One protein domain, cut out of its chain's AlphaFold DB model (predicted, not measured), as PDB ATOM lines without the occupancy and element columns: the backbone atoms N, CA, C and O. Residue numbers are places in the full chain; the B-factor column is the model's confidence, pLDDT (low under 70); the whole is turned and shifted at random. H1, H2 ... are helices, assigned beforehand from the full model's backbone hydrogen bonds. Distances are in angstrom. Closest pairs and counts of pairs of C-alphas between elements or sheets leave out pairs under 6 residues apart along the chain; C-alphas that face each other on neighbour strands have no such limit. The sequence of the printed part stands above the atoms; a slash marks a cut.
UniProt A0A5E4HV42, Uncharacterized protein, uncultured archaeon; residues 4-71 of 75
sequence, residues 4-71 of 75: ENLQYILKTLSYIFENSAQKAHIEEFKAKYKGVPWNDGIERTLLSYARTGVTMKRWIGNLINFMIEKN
ATOM      1  N   GLU A   4      26.903  20.127 -16.009       93.94
ATOM      2  CA  GLU A   4      27.326  21.009 -17.108       93.94
ATOM      3  C   GLU A   4      26.371  22.196 -17.274       93.94
ATOM      4  O   GLU A   4      26.817  23.332 -17.407       93.94
ATOM      5  N   ASN A   5      25.060  21.962 -17.162       96.69
ATOM      6  CA  ASN A   5      24.062  23.031 -17.237       96.69
ATOM      7  C   ASN A   5      24.231  24.043 -16.096       96.69
ATOM      8  O   ASN A   5      24.137  25.244 -16.322       96.69
ATOM      9  N   LEU A   6      24.499  23.576 -14.871       97.44
ATOM     10  CA  LEU A   6      24.744  24.464 -13.731       97.44
ATOM     11  C   LEU A   6      26.025  25.280 -13.917       97.44
ATOM     12  O   LEU A   6      26.040  26.464 -13.604       97.44
ATOM     13  N   GLN A   7      27.080  24.665 -14.446       97.38
ATOM     14  CA  GLN A   7      28.327  25.360 -14.744       97.38
ATOM     15  C   GLN A   7      28.131  26.421 -15.832       97.38
ATOM     16  O   GLN A   7      28.628  27.533 -15.685       97.38
ATOM     17  N   TYR A   8      27.375  26.101 -16.885       97.44
ATOM     18  CA  TYR A   8      27.029  27.046 -17.943       97.44
ATOM     19  C   TYR A   8      26.219  28.230 -17.404       97.44
ATOM     20  O   TYR A   8      26.584  29.376 -17.641       97.44
ATOM     21  N   ILE A   9      25.170  27.972 -16.615       97.50
ATOM     22  CA  ILE A   9      24.356  29.032 -15.999       97.50
ATOM     23  C   ILE A   9      25.210  29.902 -15.074       97.50
ATOM     24  O   ILE A   9      25.125  31.126 -15.146       97.50
ATOM     25  N   LEU A  10      26.038  29.285 -14.222       97.81
ATOM     26  CA  LEU A  10      26.918  30.014 -13.316       97.81
ATOM     27  C   LEU A  10      27.860  30.927 -14.101       97.81
ATOM     28  O   LEU A  10      27.901  32.111 -13.793       97.81
ATOM     29  N   LYS A  11      28.528  30.394 -15.134       97.62
ATOM     30  CA  LYS A  11      29.403  31.159 -16.029       97.62
ATOM     31  C   LYS A  11      28.679  32.375 -16.607       97.62
ATOM     32  O   LYS A  11      29.154  33.495 -16.453       97.62
ATOM     33  N   THR A  12      27.528  32.152 -17.240       96.81
ATOM     34  CA  THR A  12      26.758  33.209 -17.906       96.81
ATOM     35  C   THR A  12      26.325  34.292 -16.922       96.81
ATOM     36  O   THR A  12      26.533  35.472 -17.186       96.81
ATOM     37  N   LEU A  13      25.773  33.918 -15.765       97.06
ATOM     38  CA  LEU A  13      25.318  34.891 -14.769       97.06
ATOM     39  C   LEU A  13      26.470  35.687 -14.162       97.06
ATOM     40  O   LEU A  13      26.349  36.899 -14.012       97.06
ATOM     41  N   SER A  14      27.583  35.033 -13.822       97.00
ATOM     42  CA  SER A  14      28.742  35.742 -13.279       97.00
ATOM     43  C   SER A  14      29.375  36.678 -14.302       97.00
ATOM     44  O   SER A  14      29.758  37.780 -13.931       97.00
ATOM     45  N   TYR A  15      29.420  36.278 -15.579       96.12
ATOM     46  CA  TYR A  15      29.893  37.133 -16.663       96.12
ATOM     47  C   TYR A  15      29.006  38.371 -16.818       96.12
ATOM     48  O   TYR A  15      29.512  39.490 -16.849       96.12
ATOM     49  N   ILE A  16      27.683  38.188 -16.873       95.12
ATOM     50  CA  ILE A  16      26.732  39.304 -16.973       95.12
ATOM     51  C   ILE A  16      26.885  40.234 -15.773       95.12
ATOM     52  O   ILE A  16      27.027  41.437 -15.945       95.12
ATOM     53  N   PHE A  17      26.901  39.685 -14.557       96.25
ATOM     54  CA  PHE A  17      27.076  40.487 -13.353       96.25
ATOM     55  C   PHE A  17      28.363  41.314 -13.404       96.25
ATOM     56  O   PHE A  17      28.323  42.517 -13.178       96.25
ATOM     57  N   GLU A  18      29.491  40.700 -13.753       94.88
ATOM     58  CA  GLU A  18      30.792  41.368 -13.780       94.88
ATOM     59  C   GLU A  18      30.890  42.471 -14.848       94.88
ATOM     60  O   GLU A  18      31.590  43.458 -14.633       94.88
ATOM     61  N   ASN A  19      30.161  42.345 -15.961       95.00
ATOM     62  CA  ASN A  19      30.196  43.313 -17.062       95.00
ATOM     63  C   ASN A  19      29.076  44.366 -17.014       95.00
ATOM     64  O   ASN A  19      29.228  45.439 -17.594       95.00
ATOM     65  N   SER A  20      27.957  44.085 -16.345       94.56
ATOM     66  CA  SER A  20      26.815  45.006 -16.243       94.56
ATOM     67  C   SER A  20      26.776  45.763 -14.914       94.56
ATOM     68  O   SER A  20      26.164  46.827 -14.826       94.56
ATOM     69  N   ALA A  21      27.403  45.238 -13.858       95.31
ATOM     70  CA  ALA A  21      27.406  45.893 -12.559       95.31
ATOM     71  C   ALA A  21      28.358  47.092 -12.521       95.31
ATOM     72  O   ALA A  21      29.475  47.067 -13.035       95.31
ATOM     73  N   GLN A  22      27.952  48.134 -11.797       96.12
ATOM     74  CA  GLN A  22      28.874  49.191 -11.403       96.12
ATOM     75  C   GLN A  22      29.970  48.627 -10.491       96.12
ATOM     76  O   GLN A  22      29.713  47.758  -9.653       96.12
ATOM     77  N   LYS A  23      31.175  49.201 -10.574       95.50
ATOM     78  CA  LYS A  23      32.321  48.804  -9.740       95.50
ATOM     79  C   LYS A  23      31.979  48.750  -8.243       95.50
ATOM     80  O   LYS A  23      32.400  47.823  -7.563       95.50
ATOM     81  N   ALA A  24      31.185  49.696  -7.738       97.00
ATOM     82  CA  ALA A  24      30.762  49.714  -6.336       97.00
ATOM     83  C   ALA A  24      29.958  48.459  -5.939       97.00
ATOM     84  O   ALA A  24      30.211  47.881  -4.886       97.00
ATOM     85  N   HIS A  25      29.053  47.986  -6.803       97.38
ATOM     86  CA  HIS A  25      28.273  46.767  -6.560       97.38
ATOM     87  C   HIS A  25      29.132  45.499  -6.632       97.38
ATOM     88  O   HIS A  25      28.899  44.557  -5.877       97.38
ATOM     89  N   ILE A  26      30.147  45.476  -7.504       96.75
ATOM     90  CA  ILE A  26      31.125  44.379  -7.565       96.75
ATOM     91  C   ILE A  26      31.885  44.278  -6.237       96.75
ATOM     92  O   ILE A  26      31.990  43.193  -5.664       96.75
ATOM     93  N   GLU A  27      32.378  45.401  -5.717       96.88
ATOM     94  CA  GLU A  27      33.113  45.422  -4.448       96.88
ATOM     95  C   GLU A  27      32.211  45.098  -3.248       96.88
ATOM     96  O   GLU A  27      32.615  44.342  -2.363       96.88
ATOM     97  N   GLU A  28      30.956  45.560  -3.247       97.81
ATOM     98  CA  GLU A  28      29.967  45.178  -2.232       97.81
ATOM     99  C   GLU A  28      29.702  43.664  -2.233       97.81
ATOM    100  O   GLU A  28      29.692  43.030  -1.174       97.81
ATOM    101  N   PHE A  29      29.545  43.052  -3.411       97.75
ATOM    102  CA  PHE A  29      29.364  41.605  -3.528       97.75
ATOM    103  C   PHE A  29      30.574  40.843  -2.982       97.75
ATOM    104  O   PHE A  29      30.419  39.913  -2.186       97.75
ATOM    105  N   LYS A  30      31.792  41.258  -3.350       97.06
ATOM    106  CA  LYS A  30      33.023  40.646  -2.837       97.06
ATOM    107  C   LYS A  30      33.124  40.766  -1.317       97.06
ATOM    108  O   LYS A  30      33.464  39.785  -0.654       97.06
ATOM    109  N   ALA A  31      32.774  41.926  -0.759       97.06
ATOM    110  CA  ALA A  31      32.773  42.167   0.681       97.06
ATOM    111  C   ALA A  31      31.739  41.297   1.419       97.06
ATOM    112  O   ALA A  31      32.066  40.683   2.440       97.06
ATOM    113  N   LYS A  32      30.519  41.167   0.873       97.38
ATOM    114  CA  LYS A  32      29.460  40.278   1.395       97.38
ATOM    115  C   LYS A  32      29.933  38.826   1.492       97.38
ATOM    116  O   LYS A  32      29.570  38.110   2.422       97.38
ATOM    117  N   TYR A  33      30.794  38.413   0.567       96.12
ATOM    118  CA  TYR A  33      31.345  37.065   0.477       96.12
ATOM    119  C   TYR A  33      32.872  37.039   0.663       96.12
ATOM    120  O   TYR A  33      33.584  36.338  -0.057       96.12
ATOM    121  N   LYS A  34      33.385  37.761   1.668       92.81
ATOM    122  CA  LYS A  34      34.828  37.896   1.957       92.81
ATOM    123  C   LYS A  34      35.602  36.589   2.208       92.81
ATOM    124  O   LYS A  34      36.824  36.604   2.231       92.81
ATOM    125  N   GLY A  35      34.910  35.467   2.425       93.00
ATOM    126  CA  GLY A  35      35.524  34.137   2.561       93.00
ATOM    127  C   GLY A  35      35.917  33.486   1.228       93.00
ATOM    128  O   GLY A  35      36.443  32.374   1.225       93.00
ATOM    129  N   VAL A  36      35.633  34.143   0.102       95.12
ATOM    130  CA  VAL A  36      35.982  33.680  -1.241       95.12
ATOM    131  C   VAL A  36      37.221  34.438  -1.735       95.12
ATOM    132  O   VAL A  36      37.258  35.665  -1.631       95.12
ATOM    133  N   PRO A  37      38.234  33.749  -2.288       93.44
ATOM    134  CA  PRO A  37      39.444  34.391  -2.796       93.44
ATOM    135  C   PRO A  37      39.217  34.987  -4.198       93.44
ATOM    136  O   PRO A  37      39.432  34.314  -5.204       93.44
ATOM    137  N   TRP A  38      38.765  36.242  -4.265       94.50
ATOM    138  CA  TRP A  38      38.425  36.981  -5.496       94.50
ATOM    139  C   TRP A  38      39.633  37.392  -6.362       94.50
ATOM    140  O   TRP A  38      39.805  38.572  -6.663       94.50
ATOM    141  N   ASN A  39      40.474  36.438  -6.760       87.00
ATOM    142  CA  ASN A  39      41.773  36.718  -7.383       87.00
ATOM    143  C   ASN A  39      41.694  37.005  -8.892       87.00
ATOM    144  O   ASN A  39      42.442  37.841  -9.386       87.00
ATOM    145  N   ASP A  40      40.769  36.357  -9.611       84.88
ATOM    146  CA  ASP A  40      40.742  36.348 -11.088       84.88
ATOM    147  C   ASP A  40      39.430  36.902 -11.676       84.88
ATOM    148  O   ASP A  40      39.011  36.521 -12.771       84.88
ATOM    149  N   GLY A  41      38.742  37.769 -10.928       91.19
ATOM    150  CA  GLY A  41      37.392  38.231 -11.267       91.19
ATOM    151  C   GLY A  41      36.302  37.268 -10.792       91.19
ATOM    152  O   GLY A  41      36.582  36.161 -10.319       91.19
ATOM    153  N   ILE A  42      35.045  37.699 -10.849       95.62
ATOM    154  CA  ILE A  42      33.926  36.964 -10.247       95.62
ATOM    155  C   ILE A  42      33.638  35.680 -11.018       95.62
ATOM    156  O   ILE A  42      33.514  34.629 -10.387       95.62
ATOM    157  N   GLU A  43      33.600  35.717 -12.354       96.38
ATOM    158  CA  GLU A  43      33.350  34.511 -13.155       96.38
ATOM    159  C   GLU A  43      34.379  33.411 -12.874       96.38
ATOM    160  O   GLU A  43      34.026  32.298 -12.467       96.38
ATOM    161  N   ARG A  44      35.668  33.715 -13.055       95.81
ATOM    162  CA  ARG A  44      36.738  32.716 -12.916       95.81
ATOM    163  C   ARG A  44      36.856  32.206 -11.484       95.81
ATOM    164  O   ARG A  44      37.036  31.003 -11.265       95.81
ATOM    165  N   THR A  45      36.693  33.095 -10.503       96.81
ATOM    166  CA  THR A  45      36.698  32.702  -9.091       96.81
ATOM    167  C   THR A  45      35.547  31.744  -8.796       96.81
ATOM    168  O   THR A  45      35.762  30.685  -8.213       96.81
ATOM    169  N   LEU A  46      34.325  32.043  -9.241       96.56
ATOM    170  CA  LEU A  46      33.179  31.177  -8.961       96.56
ATOM    171  C   LEU A  46      33.258  29.831  -9.684       96.56
ATOM    172  O   LEU A  46      32.925  28.811  -9.078       96.56
ATOM    173  N   LEU A  47      33.746  29.789 -10.927       95.12
ATOM    174  CA  LEU A  47      33.922  28.532 -11.663       95.12
ATOM    175  C   LEU A  47      34.978  27.611 -11.032       95.12
ATOM    176  O   LEU A  47      34.814  26.391 -11.066       95.12
ATOM    177  N   SER A  48      36.031  28.169 -10.429       94.69
ATOM    178  CA  SER A  48      37.060  27.387  -9.724       94.69
ATOM    179  C   SER A  48      36.644  26.988  -8.298       94.69
ATOM    180  O   SER A  48      36.970  25.887  -7.832       94.69
ATOM    181  N   TYR A  49      35.895  27.856  -7.613       93.44
ATOM    182  CA  TYR A  49      35.466  27.674  -6.227       93.44
ATOM    183  C   TYR A  49      34.246  26.743  -6.102       93.44
ATOM    184  O   TYR A  49      34.199  25.873  -5.227       93.44
ATOM    185  N   ALA A  50      33.256  26.857  -6.993       94.00
ATOM    186  CA  ALA A  50      32.010  26.091  -6.942       94.00
ATOM    187  C   ALA A  50      32.137  24.697  -7.593       94.00
ATOM    188  O   ALA A  50      31.573  24.423  -8.649       94.00
ATOM    189  N   ARG A  51      32.861  23.773  -6.948       91.25
ATOM    190  CA  ARG A  51      33.223  22.462  -7.536       91.25
ATOM    191  C   ARG A  51      32.079  21.443  -7.644       91.25
ATOM    192  O   ARG A  51      32.156  20.505  -8.447       91.25
ATOM    193  N   THR A  52      31.021  21.600  -6.849       95.06
ATOM    194  CA  THR A  52      29.878  20.671  -6.787       95.06
ATOM    195  C   THR A  52      28.596  21.306  -7.322       95.06
ATOM    196  O   THR A  52      28.421  22.525  -7.266       95.06
ATOM    197  N   GLY A  53      27.645  20.481  -7.771       96.00
ATOM    198  CA  GLY A  53      26.337  20.976  -8.216       96.00
ATOM    199  C   GLY A  53      25.569  21.731  -7.120       96.00
ATOM    200  O   GLY A  53      24.873  22.697  -7.418       96.00
ATOM    201  N   VAL A  54      25.734  21.349  -5.848       96.25
ATOM    202  CA  VAL A  54      25.128  22.058  -4.706       96.25
ATOM    203  C   VAL A  54      25.731  23.454  -4.556       96.25
ATOM    204  O   VAL A  54      24.999  24.439  -4.476       96.25
ATOM    205  N   THR A  55      27.062  23.560  -4.595       96.62
ATOM    206  CA  THR A  55      27.745  24.859  -4.510       96.62
ATOM    207  C   THR A  55      27.432  25.755  -5.706       96.62
ATOM    208  O   THR A  55      27.220  26.947  -5.516       96.62
ATOM    209  N   MET A  56      27.320  25.196  -6.918       97.88
ATOM    210  CA  MET A  56      26.942  25.960  -8.114       97.88
ATOM    211  C   MET A  56      25.538  26.554  -7.976       97.88
ATOM    212  O   MET A  56      25.361  27.747  -8.188       97.88
ATOM    213  N   LYS A  57      24.549  25.757  -7.545       97.69
ATOM    214  CA  LYS A  57      23.181  26.247  -7.303       97.69
ATOM    215  C   LYS A  57      23.141  27.381  -6.282       97.69
ATOM    216  O   LYS A  57      22.432  28.360  -6.490       97.69
ATOM    217  N   ARG A  58      23.912  27.258  -5.196       97.44
ATOM    218  CA  ARG A  58      23.993  28.300  -4.166       97.44
ATOM    219  C   ARG A  58      24.533  29.608  -4.742       97.44
ATOM    220  O   ARG A  58      23.952  30.657  -4.499       97.44
ATOM    221  N   TRP A  59      25.598  29.543  -5.538       98.00
ATOM    222  CA  TRP A  59      26.174  30.732  -6.166       98.00
ATOM    223  C   TRP A  59      25.280  31.359  -7.229       98.00
ATOM    224  O   TRP A  59      25.163  32.578  -7.261       98.00
ATOM    225  N   ILE A  60      24.591  30.542  -8.026       98.12
ATOM    226  CA  ILE A  60      23.565  31.012  -8.965       98.12
ATOM    227  C   ILE A  60      22.486  31.805  -8.217       98.12
ATOM    228  O   ILE A  60      22.191  32.933  -8.595       98.12
ATOM    229  N   GLY A  61      21.945  31.257  -7.123       97.75
ATOM    230  CA  GLY A  61      20.944  31.955  -6.311       97.75
ATOM    231  C   GLY A  61      21.480  33.247  -5.689       97.75
ATOM    232  O   GLY A  61      20.814  34.275  -5.734       97.75
ATOM    233  N   ASN A  62      22.707  33.220  -5.165       97.94
ATOM    234  CA  ASN A  62      23.357  34.400  -4.596       97.94
ATOM    235  C   ASN A  62      23.546  35.524  -5.628       97.94
ATOM    236  O   ASN A  62      23.322  36.684  -5.289       97.94
ATOM    237  N   LEU A  63      23.956  35.189  -6.857       97.44
ATOM    238  CA  LEU A  63      24.106  36.150  -7.953       97.44
ATOM    239  C   LEU A  63      22.756  36.734  -8.359       97.44
ATOM    240  O   LEU A  63      22.613  37.950  -8.363       97.44
ATOM    241  N   ILE A  64      21.759  35.885  -8.630       97.25
ATOM    242  CA  ILE A  64      20.415  36.331  -9.032       97.25
ATOM    243  C   ILE A  64      19.823  37.269  -7.979       97.25
ATOM    244  O   ILE A  64      19.390  38.367  -8.316       97.25
ATOM    245  N   ASN A  65      19.852  36.873  -6.704       97.69
ATOM    246  CA  ASN A  65      19.299  37.687  -5.624       97.69
ATOM    247  C   ASN A  65      20.002  39.043  -5.524       97.69
ATOM    248  O   ASN A  65      19.333  40.057  -5.377       97.69
ATOM    249  N   PHE A  66      21.332  39.070  -5.636       97.56
ATOM    250  CA  PHE A  66      22.085  40.319  -5.574       97.56
ATOM    251  C   PHE A  66      21.835  41.212  -6.795       97.56
ATOM    252  O   PHE A  66      21.667  42.418  -6.650       97.56
ATOM    253  N   MET A  67      21.763  40.631  -7.995       96.06
ATOM    254  CA  MET A  67      21.440  41.372  -9.216       96.06
ATOM    255  C   MET A  67      20.039  41.987  -9.145       96.06
ATOM    256  O   MET A  67      19.882  43.150  -9.498       96.06
ATOM    257  N   ILE A  68      19.047  41.255  -8.627       96.38
ATOM    258  CA  ILE A  68      17.693  41.782  -8.388       96.38
ATOM    259  C   ILE A  68      17.728  42.903  -7.341       96.38
ATOM    260  O   ILE A  68      17.195  43.980  -7.586       96.38
ATOM    261  N   GLU A  69      18.388  42.675  -6.202       96.81
ATOM    262  CA  GLU A  69      18.512  43.647  -5.104       96.81
ATOM    263  C   GLU A  69      19.116  44.980  -5.577       96.81
ATOM    264  O   GLU A  69      18.699  46.047  -5.132       96.81
ATOM    265  N   LYS A  70      20.083  44.924  -6.499       95.50
ATOM    266  CA  LYS A  70      20.787  46.096  -7.038       95.50
ATOM    267  C   LYS A  70      20.247  46.594  -8.379       95.50
ATOM    268  O   LYS A  70      20.860  47.480  -8.971       95.50
ATOM    269  N   ASN A  71      19.131  46.038  -8.856       93.94
ATOM    270  CA  ASN A  71      18.533  46.348 -10.155       93.94
ATOM    271  C   ASN A  71      19.543  46.279 -11.324       93.94
ATOM    272  O   ASN A  71      19.590  47.150 -12.191       93.94
TER     273      ASN A  71
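Overview. This is residues 4 to 71 of the 75 residues of an uncharacterized protein of uncultured archaeon (UniProt A0A5E4HV42). Two long helices, H1 and H4, run side by side the same way, and the shorter H3 runs back along H1, the three centres making a triangle; H2 slants steeply at the end where H1 and H4 finish. The 68 printed residues hold four named helices, H1 to H4 in chain order, and no named strand: all helix. The whole is compact, with a radius of gyration of the C-alphas of 10.9 A, spanning 30 by 23 by 17 A.

Arrangement. H1, residues 4 to 20, touches H4, residues 53 to 69, at a shallow tilt of 28 degrees, the same way; their closest C-alphas, Leu 10 and Ile 60, are 5.6 A apart. H1 also touches H3, residues 41 to 49, at a shallow tilt of 21 degrees, opposite ways; the closest C-alphas, Ser 14 and Glu 43, are 4.8 A apart. H2, residues 23 to 32, is close to but not clearly touching H1, at a steep tilt of 50 degrees; the closest C-alphas are those of Glu 18 and Ile 26, 6.9 A. In H1, H2, H3 and H4 every O i to N i+4 pair is within hydrogen-bond range.

Along the chain. H1 begins at C-alpha 4 (27.326, 21.009, -17.108) and is 24.0 A long; H2 is 14.3 A and H3 11.9 A. H4, 24.2 A, ends at C-alpha 69 (18.512, 43.647, -5.104).

Size, cuts and confidence. The C-alphas of Glu 4 and Ala 24 are farthest apart, 30.9 A. The printed part has no cut, no link is long, and no printed residue is under 70 in pLDDT.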